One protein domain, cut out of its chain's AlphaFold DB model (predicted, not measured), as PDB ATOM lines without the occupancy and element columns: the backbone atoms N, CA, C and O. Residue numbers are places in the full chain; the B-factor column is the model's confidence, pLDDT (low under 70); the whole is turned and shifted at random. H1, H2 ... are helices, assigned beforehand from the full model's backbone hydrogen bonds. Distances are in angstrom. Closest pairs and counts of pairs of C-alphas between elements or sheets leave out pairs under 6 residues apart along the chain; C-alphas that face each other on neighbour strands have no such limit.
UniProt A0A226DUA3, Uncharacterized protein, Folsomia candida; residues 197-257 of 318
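This is residues 197 to 257 of the 318 residues of an uncharacterized protein of Folsomia candida (UniProt A0A226DUA3). Three helices joined end to end make an open zigzag with no packed core: H1 and the long H2 meet near their ends as an L, and the short H3 turns partly back from the far end of H2. Both ends of the printed part, residues 197 to 204 before H1 and residues 253 to 257 after H3, stick out. The printed part has 61 residues with three named helices in the order H1, H2, H3 and no named strand; the class is all helix. It is extended, with a radius of gyration of the C-alphas of 18.9 A and spans of 54 by 24 by 15 A.

The printed part begins at Ser 197, with its C-alpha at (129.745, 125.395, 131.501). H1 covers residues 205 to 217 and is 18.1 A from first to last C-alpha; C-alpha 205 is at (117.475, 125.378, 126.089). H2, residues 220 to 240, is the longest helix at 30.2 A, from C-alpha 220 at (114.585, 135.180, 142.947) to C-alpha 240 at (130.762, 122.886, 165.301). H3, residues 246 to 252, measures 10.0 A and ends with C-alpha 252 at (124.383, 137.341, 170.580).

H1 and H2 only just touch, with 3 pairs of C-alphas within 8 A, and they touch only at the corner by their link. H1 touches H2 with residues 212 to 216 alone, and H2 touches H1 with residues 221 to 222 alone; the closest C-alphas of the two are those of Leu 215 and Leu 221, 5.4 A apart. Their lines stand at 78 degrees, about perpendicular. H2 and H3 are close but not clearly touching, their closest C-alphas being those of Ile 237 and Ala 247, 7.8 A apart. They run opposite ways at a steep tilt of 54 degrees. H1 and H3 are apart. In H1 and H2 every backbone O i to N i+4 pair is within hydrogen-bond range; in H3 1 of 3 such pairs is, beside 3 of 4 O i to N i+3 pairs.

The two C-alphas farthest apart are those of Phe 203 and Asn 257, at 57.6 A. Residues 197 to 211, of which 205 to 211 belong to H1, stand free, as do residues 225 to 233 of H2, residues 239 to 245 and residues 251 to 257. The links from H1 to H2 and from H2 to H3 are tight, with 2 and 5 residues, and the printed part has no cut. The mean pLDDT of the printed part is 81.6, but residues 242 to 257 are under 70, and the mean of H3 is 59.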
ATOM      1  N   SER A 197     130.611 126.569 131.595       79.06
ATOM      2  CA  SER A 197     129.745 125.395 131.501       79.06
ATOM      3  C   SER A 197     129.121 125.328 130.112       79.06
ATOM      4  O   SER A 197     128.314 126.180 129.738       79.06
ATOM      5  N   PHE A 198     129.478 124.300 129.344       80.75
ATOM      6  CA  PHE A 198     128.855 124.022 128.054       80.75
ATOM      7  C   PHE A 198     127.702 123.038 128.224       80.75
ATOM      8  O   PHE A 198     127.875 121.944 128.755       80.75
ATOM      9  N   GLY A 199     126.524 123.418 127.735       82.38
ATOM     10  CA  GLY A 199     125.387 122.518 127.568       82.38
ATOM     11  C   GLY A 199     125.109 122.304 126.085       82.38
ATOM     12  O   GLY A 199     125.148 123.258 125.301       82.38
ATOM     13  N   ARG A 200     124.805 121.066 125.681       87.56
ATOM     14  CA  ARG A 200     124.351 120.793 124.311       87.56
ATOM     15  C   ARG A 200     123.037 121.544 124.082       87.56
ATOM     16  O   ARG A 200     122.090 121.379 124.848       87.56
ATOM     17  N   ARG A 201     122.979 122.383 123.041       87.69
ATOM     18  CA  ARG A 201     121.742 123.089 122.676       87.69
ATOM     19  C   ARG A 201     120.677 122.051 122.319       87.69
ATOM     20  O   ARG A 201     120.886 121.233 121.433       87.69
ATOM     21  N   ASN A 202     119.546 122.107 123.007       92.81
ATOM     22  CA  ASN A 202     118.352 121.316 122.715       92.81
ATOM     23  C   ASN A 202     117.124 122.235 122.620       92.81
ATOM     24  O   ASN A 202     117.208 123.428 122.929       92.81
ATOM     25  N   PHE A 203     115.976 121.687 122.218       95.25
ATOM     26  CA  PHE A 203     114.730 122.452 122.059       95.25
ATOM     27  C   PHE A 203     114.228 123.093 123.371       95.25
ATOM     28  O   PHE A 203     113.468 124.059 123.340       95.25
ATOM     29  N   ILE A 204     114.687 122.611 124.533       94.44
ATOM     30  CA  ILE A 204     114.336 123.135 125.864       94.44
ATOM     31  C   ILE A 204     115.242 124.317 126.261       94.44
ATOM     32  O   ILE A 204     114.845 125.194 127.029       94.44
ATOM     33  N   SER A 205     116.453 124.396 125.704       93.31
ATOM     34  CA  SER A 205     117.475 125.378 126.089       93.31
ATOM     35  C   SER A 205     117.022 126.847 125.998       93.31
ATOM     36  O   SER A 205     117.415 127.632 126.864       93.31
ATOM     37  N   PRO A 206     116.234 127.285 124.991       93.69
ATOM     38  CA  PRO A 206     115.685 128.643 124.971       93.69
ATOM     39  C   PRO A 206     114.717 128.907 126.132       93.69
ATOM     40  O   PRO A 206     114.802 129.964 126.755       93.69
ATOM     41  N   LYS A 207     113.863 127.931 126.479       95.56
ATOM     42  CA  LYS A 207     112.901 128.042 127.588       95.56
ATOM     43  C   LYS A 207     113.611 128.156 128.937       95.56
ATOM     44  O   LYS A 207     113.302 129.062 129.702       95.56
ATOM     45  N   ILE A 208     114.620 127.314 129.188       92.81
ATOM     46  CA  ILE A 208     115.440 127.389 130.414       92.81
ATOM     47  C   ILE A 208     116.127 128.753 130.523       92.81
ATOM     48  O   ILE A 208     116.101 129.372 131.582       92.81
ATOM     49  N   ARG A 209     116.707 129.262 129.428       92.38
ATOM     50  CA  ARG A 209     117.348 130.587 129.429       92.38
ATOM     51  C   ARG A 209     116.355 131.715 129.702       92.38
ATOM     52  O   ARG A 209     116.681 132.613 130.474       92.38
ATOM     53  N   GLY A 210     115.163 131.667 129.104       96.44
ATOM     54  CA  GLY A 210     114.087 132.620 129.385       96.44
ATOM     55  C   GLY A 210     113.667 132.593 130.854       96.44
ATOM     56  O   GLY A 210     113.626 133.636 131.501       96.44
ATOM     57  N   PHE A 211     113.465 131.395 131.406       96.44
ATOM     58  CA  PHE A 211     113.127 131.199 132.814       96.44
ATOM     59  C   PHE A 211     114.221 131.712 133.762       96.44
ATOM     60  O   PHE A 211     113.924 132.481 134.669       96.44
ATOM     61  N   LEU A 212     115.495 131.375 133.530       94.06
ATOM     62  CA  LEU A 212     116.613 131.864 134.350       94.06
ATOM     63  C   LEU A 212     116.758 133.389 134.287       94.06
ATOM     64  O   LEU A 212     117.011 134.020 135.312       94.06
ATOM     65  N   ARG A 213     116.563 133.998 133.110       96.19
ATOM     66  CA  ARG A 213     116.522 135.462 132.974       96.19
ATOM     67  C   ARG A 213     115.374 136.059 133.778       96.19
ATOM     68  O   ARG A 213     115.590 137.056 134.455       96.19
ATOM     69  N   HIS A 214     114.197 135.440 133.749       97.62
ATOM     70  CA  HIS A 214     113.057 135.881 134.547       97.62
ATOM     71  C   HIS A 214     113.323 135.748 136.056       97.62
ATOM     72  O   HIS A 214     113.103 136.702 136.799       97.62
ATOM     73  N   LEU A 215     113.892 134.630 136.518       96.25
ATOM     74  CA  LEU A 215     114.318 134.456 137.915       96.25
ATOM     75  C   LEU A 215     115.381 135.476 138.340       96.25
ATOM     76  O   LEU A 215     115.396 135.919 139.487       96.25
ATOM     77  N   SER A 216     116.285 135.835 137.430       95.00
ATOM     78  CA  SER A 216     117.280 136.875 137.676       95.00
ATOM     79  C   SER A 216     116.635 138.261 137.737       95.00
ATOM     80  O   SER A 216     116.915 139.008 138.669       95.00
ATOM     81  N   GLY A 217     115.756 138.598 136.787       96.19
ATOM     82  CA  GLY A 217     115.076 139.895 136.708       96.19
ATOM     83  C   GLY A 217     114.092 140.142 137.853       96.19
ATOM     84  O   GLY A 217     113.924 141.276 138.281       96.19
ATOM     85  N   THR A 218     113.499 139.082 138.404       97.38
ATOM     86  CA  THR A 218     112.644 139.137 139.606       97.38
ATOM     87  C   THR A 218     113.436 139.097 140.920       97.38
ATOM     88  O   THR A 218     112.850 139.183 141.997       97.38
ATOM     89  N   GLY A 219     114.761 138.921 140.871       94.12
ATOM     90  CA  GLY A 219     115.622 138.811 142.054       94.12
ATOM     91  C   GLY A 219     115.549 137.467 142.798       94.12
ATOM     92  O   GLY A 219     116.277 137.265 143.774       94.12
ATOM     93  N   ILE A 220     114.734 136.512 142.336       96.06
ATOM     94  CA  ILE A 220     114.585 135.180 142.947       96.06
ATOM     95  C   ILE A 220     115.915 134.413 142.940       96.06
ATOM     96  O   ILE A 220     116.268 133.773 143.931       96.06
ATOM     97  N   LEU A 221     116.698 134.523 141.862       92.06
ATOM     98  CA  LEU A 221     118.019 133.891 141.780       92.06
ATOM     99  C   LEU A 221     118.964 134.380 142.893       92.06
ATOM    100  O   LEU A 221     119.693 133.585 143.489       92.06
ATOM    101  N   GLY A 222     118.914 135.676 143.218       91.94
ATOM    102  CA  GLY A 222     119.674 136.257 144.327       91.94
ATOM    103  C   GLY A 222     119.247 135.686 145.681       91.94
ATOM    104  O   GLY A 222     120.099 135.322 146.493       91.94
ATOM    105  N   ARG A 223     117.934 135.514 145.893       93.00
ATOM    106  CA  ARG A 223     117.387 134.891 147.110       93.00
ATOM    107  C   ARG A 223     117.814 133.432 147.258       93.00
ATOM    108  O   ARG A 223     118.197 133.033 148.353       93.00
ATOM    109  N   PHE A 224     117.820 132.651 146.175       93.62
ATOM    110  CA  PHE A 224     118.320 131.273 146.214       93.62
ATOM    111  C   PHE A 224     119.801 131.205 146.578       93.62
ATOM    112  O   PHE A 224     120.185 130.379 147.403       93.62
ATOM    113  N   LYS A 225     120.631 132.097 146.022       88.69
ATOM    114  CA  LYS A 225     122.049 132.186 146.390       88.69
ATOM    115  C   LYS A 225     122.219 132.501 147.878       88.69
ATOM    116  O   LYS A 225     123.014 131.847 148.547       88.69
ATOM    117  N   PHE A 226     121.452 133.457 148.401       89.56
ATOM    118  CA  PHE A 226     121.457 133.789 149.827       89.56
ATOM    119  C   PHE A 226     121.037 132.595 150.694       89.56
ATOM    120  O   PHE A 226     121.756 132.235 151.624       89.56
ATOM    121  N   LEU A 227     119.921 131.938 150.357       92.62
ATOM    122  CA  LEU A 227     119.413 130.778 151.090       92.62
ATOM    123  C   LEU A 227     120.409 129.614 151.070       92.62
ATOM    124  O   LEU A 227     120.623 128.969 152.092       92.62
ATOM    125  N   HIS A 228     121.054 129.370 149.930       89.56
ATOM    126  CA  HIS A 228     122.087 128.348 149.799       89.56
ATOM    127  C   HIS A 228     123.284 128.632 150.719       89.56
ATOM    128  O   HIS A 228     123.720 127.742 151.450       89.56
ATOM    129  N   ILE A 229     123.764 129.882 150.754       86.12
ATOM    130  CA  ILE A 229     124.838 130.305 151.664       86.12
ATOM    131  C   ILE A 229     124.408 130.140 153.127       86.12
ATOM    132  O   ILE A 229     125.158 129.580 153.926       86.12
ATOM    133  N   ALA A 230     123.203 130.591 153.481       87.81
ATOM    134  CA  ALA A 230     122.668 130.475 154.834       87.81
ATOM    135  C   ALA A 230     122.545 129.008 155.278       87.81
ATOM    136  O   ALA A 230     122.951 128.664 156.387       87.81
ATOM    137  N   ASN A 231     122.064 128.127 154.400       90.38
ATOM    138  CA  ASN A 231     121.940 126.704 154.698       90.38
ATOM    139  C   ASN A 231     123.307 126.048 154.947       90.38
ATOM    140  O   ASN A 231     123.463 125.293 155.906       90.38
ATOM    141  N   HIS A 232     124.323 126.388 154.146       87.31
ATOM    142  CA  HIS A 232     125.693 125.922 154.384       87.31
ATOM    143  C   HIS A 232     126.254 126.414 155.720       87.31
ATOM    144  O   HIS A 232     126.851 125.623 156.448       87.31
ATOM    145  N   LYS A 233     126.020 127.684 156.081       88.00
ATOM    146  CA  LYS A 233     126.409 128.216 157.397       88.00
ATOM    147  C   LYS A 233     125.747 127.434 158.530       88.00
ATOM    148  O   LYS A 233     126.433 127.012 159.453       88.00
ATOM    149  N   ILE A 234     124.440 127.188 158.441       87.38
ATOM    150  CA  ILE A 234     123.697 126.424 159.454       87.38
ATOM    151  C   ILE A 234     124.255 125.006 159.585       87.38
ATOM    152  O   ILE A 234     124.482 124.544 160.702       87.38
ATOM    153  N   TYR A 235     124.490 124.317 158.466       87.75
ATOM    154  CA  TYR A 235     125.064 122.972 158.478       87.75
ATOM    155  C   TYR A 235     126.440 122.956 159.155       87.75
ATOM    156  O   TYR A 235     126.699 122.126 160.027       87.75
ATOM    157  N   PHE A 236     127.290 123.926 158.818       85.69
ATOM    158  CA  PHE A 236     128.614 124.053 159.411       85.69
ATOM    159  C   PHE A 236     128.555 124.314 160.923       85.69
ATOM    160  O   PHE A 236     129.213 123.630 161.707       85.69
ATOM    161  N   ILE A 237     127.711 125.257 161.352       84.81
ATOM    162  CA  ILE A 237     127.512 125.605 162.766       84.81
ATOM    163  C   ILE A 237     126.974 124.410 163.559       84.81
ATOM    164  O   ILE A 237     127.431 124.163 164.678       84.81
ATOM    165  N   LYS A 238     126.046 123.637 162.981       87.62
ATOM    166  CA  LYS A 238     125.545 122.400 163.597       87.62
ATOM    167  C   LYS A 238     126.670 121.397 163.846       87.62
ATOM    168  O   LYS A 238     126.704 120.790 164.911       87.62
ATOM    169  N   GLY A 239     127.608 121.253 162.909       87.44
ATOM    170  CA  GLY A 239     128.769 120.391 163.115       87.44
ATOM    171  C   GLY A 239     129.764 120.938 164.147       87.44
ATOM    172  O   GLY A 239     130.436 120.155 164.817       87.44
ATOM    173  N   LEU A 240     129.867 122.266 164.309       84.00
ATOM    174  CA  LEU A 240     130.762 122.886 165.301       84.00
ATOM    175  C   LEU A 240     130.268 122.655 166.730       84.00
ATOM    176  O   LEU A 240     131.063 122.368 167.628       84.00
ATOM    177  N   ASN A 241     128.954 122.773 166.919       72.44
ATOM    178  CA  ASN A 241     128.284 122.745 168.209       72.44
ATOM    179  C   ASN A 241     127.339 121.550 168.319       72.44
ATOM    180  O   ASN A 241     126.127 121.708 168.461       72.44
ATOM    181  N   SER A 242     127.908 120.344 168.358       65.94
ATOM    182  CA  SER A 242     127.158 119.154 168.785       65.94
ATOM    183  C   SER A 242     126.555 119.317 170.193       65.94
ATOM    184  O   SER A 242     125.609 118.619 170.539       65.94
ATOM    185  N   ASN A 243     127.062 120.270 170.987       60.25
ATOM    186  CA  ASN A 243     126.477 120.690 172.254       60.25
ATOM    187  C   ASN A 243     125.685 121.992 172.029       60.25
ATOM    188  O   ASN A 243     126.260 123.036 171.728       60.25
ATOM    189  N   SER A 244     124.365 121.927 172.195       54.16
ATOM    190  CA  SER A 244     123.321 122.910 171.833       54.16
ATOM    191  C   SER A 244     123.489 124.377 172.279       54.16
ATOM    192  O   SER A 244     122.685 125.222 171.890       54.16
ATOM    193  N   LYS A 245     124.521 124.733 173.052       59.62
ATOM    194  CA  LYS A 245     124.738 126.105 173.552       59.62
ATOM    195  C   LYS A 245     125.194 127.098 172.477       59.62
ATOM    196  O   LYS A 245     124.975 128.295 172.624       59.62
ATOM    197  N   GLY A 246     125.782 126.625 171.380       56.84
ATOM    198  CA  GLY A 246     126.373 127.514 170.379       56.84
ATOM    199  C   GLY A 246     125.398 128.248 169.457       56.84
ATOM    200  O   GLY A 246     125.771 129.257 168.872       56.84
ATOM    201  N   ALA A 247     124.145 127.794 169.340       57.75
ATOM    202  CA  ALA A 247     123.146 128.491 168.523       57.75
ATOM    203  C   ALA A 247     122.743 129.853 169.120       57.75
ATOM    204  O   ALA A 247     122.423 130.774 168.376       57.75
ATOM    205  N   LYS A 248     122.805 129.993 170.452       63.50
ATOM    206  CA  LYS A 248     122.500 131.246 171.156       63.50
ATOM    207  C   LYS A 248     123.594 132.303 170.944       63.50
ATOM    208  O   LYS A 248     123.287 133.458 170.678       63.50
ATOM    209  N   LEU A 249     124.853 131.862 170.922       60.72
ATOM    210  CA  LEU A 249     126.038 132.698 170.707       60.72
ATOM    211  C   LEU A 249     126.059 133.377 169.329       60.72
ATOM    212  O   LEU A 249     126.497 134.511 169.222       60.72
ATOM    213  N   VAL A 250     125.539 132.728 168.279       59.72
ATOM    214  CA  VAL A 250     125.464 133.334 166.933       59.72
ATOM    215  C   VAL A 250     124.471 134.495 166.888       59.72
ATOM    216  O   VAL A 250     124.673 135.436 166.133       59.72
ATOM    217  N   TYR A 251     123.403 134.443 167.685       58.22
ATOM    218  CA  TYR A 251     122.442 135.540 167.774       58.22
ATOM    219  C   TYR A 251     122.981 136.688 168.643       58.22
ATOM    220  O   TYR A 251     122.735 137.853 168.349       58.22
ATOM    221  N   GLU A 252     123.761 136.363 169.678       57.00
ATOM    222  CA  GLU A 252     124.383 137.341 170.580       57.00
ATOM    223  C   GLU A 252     125.628 138.015 169.975       57.00
ATOM    224  O   GLU A 252     125.816 139.205 170.198       57.00
ATOM    225  N   SER A 253     126.424 137.336 169.134       51.66
ATOM    226  CA  SER A 253     127.603 137.942 168.477       51.66
ATOM    227  C   SER A 253     127.241 139.026 167.456       51.66
ATOM    228  O   SER A 253     128.104 139.769 167.001       51.66
ATOM    229  N   TRP A 254     125.976 139.101 167.042       53.22
ATOM    230  CA  TRP A 254     125.477 140.198 166.206       53.22
ATOM    231  C   TRP A 254     125.140 141.439 167.039       53.22
ATOM    232  O   TRP A 254     124.839 142.488 166.477       53.22
ATOM    233  N   ASN A 255     125.199 141.309 168.364       50.22
ATOM    234  CA  ASN A 255     124.792 142.290 169.359       50.22
ATOM    235  C   ASN A 255     125.900 142.526 170.404       50.22
ATOM    236  O   ASN A 255     125.618 142.944 171.525       50.22
ATOM    237  N   GLU A 256     127.146 142.190 170.059       46.31
ATOM    238  CA  GLU A 256     128.297 142.244 170.958       46.31
ATOM    239  C   GLU A 256     128.639 143.715 171.253       46.31
ATOM    240  O   GLU A 256     129.259 144.408 170.450       46.31
ATOM    241  N   ASN A 257     128.161 144.207 172.397       52.22
ATOM    242  CA  ASN A 257     128.577 145.482 172.965       52.22
ATOM    243  C   ASN A 257     130.029 145.361 173.453       52.22
ATOM    244  O   ASN A 257     130.349 144.480 174.251       52.22
TER     245      ASN A 257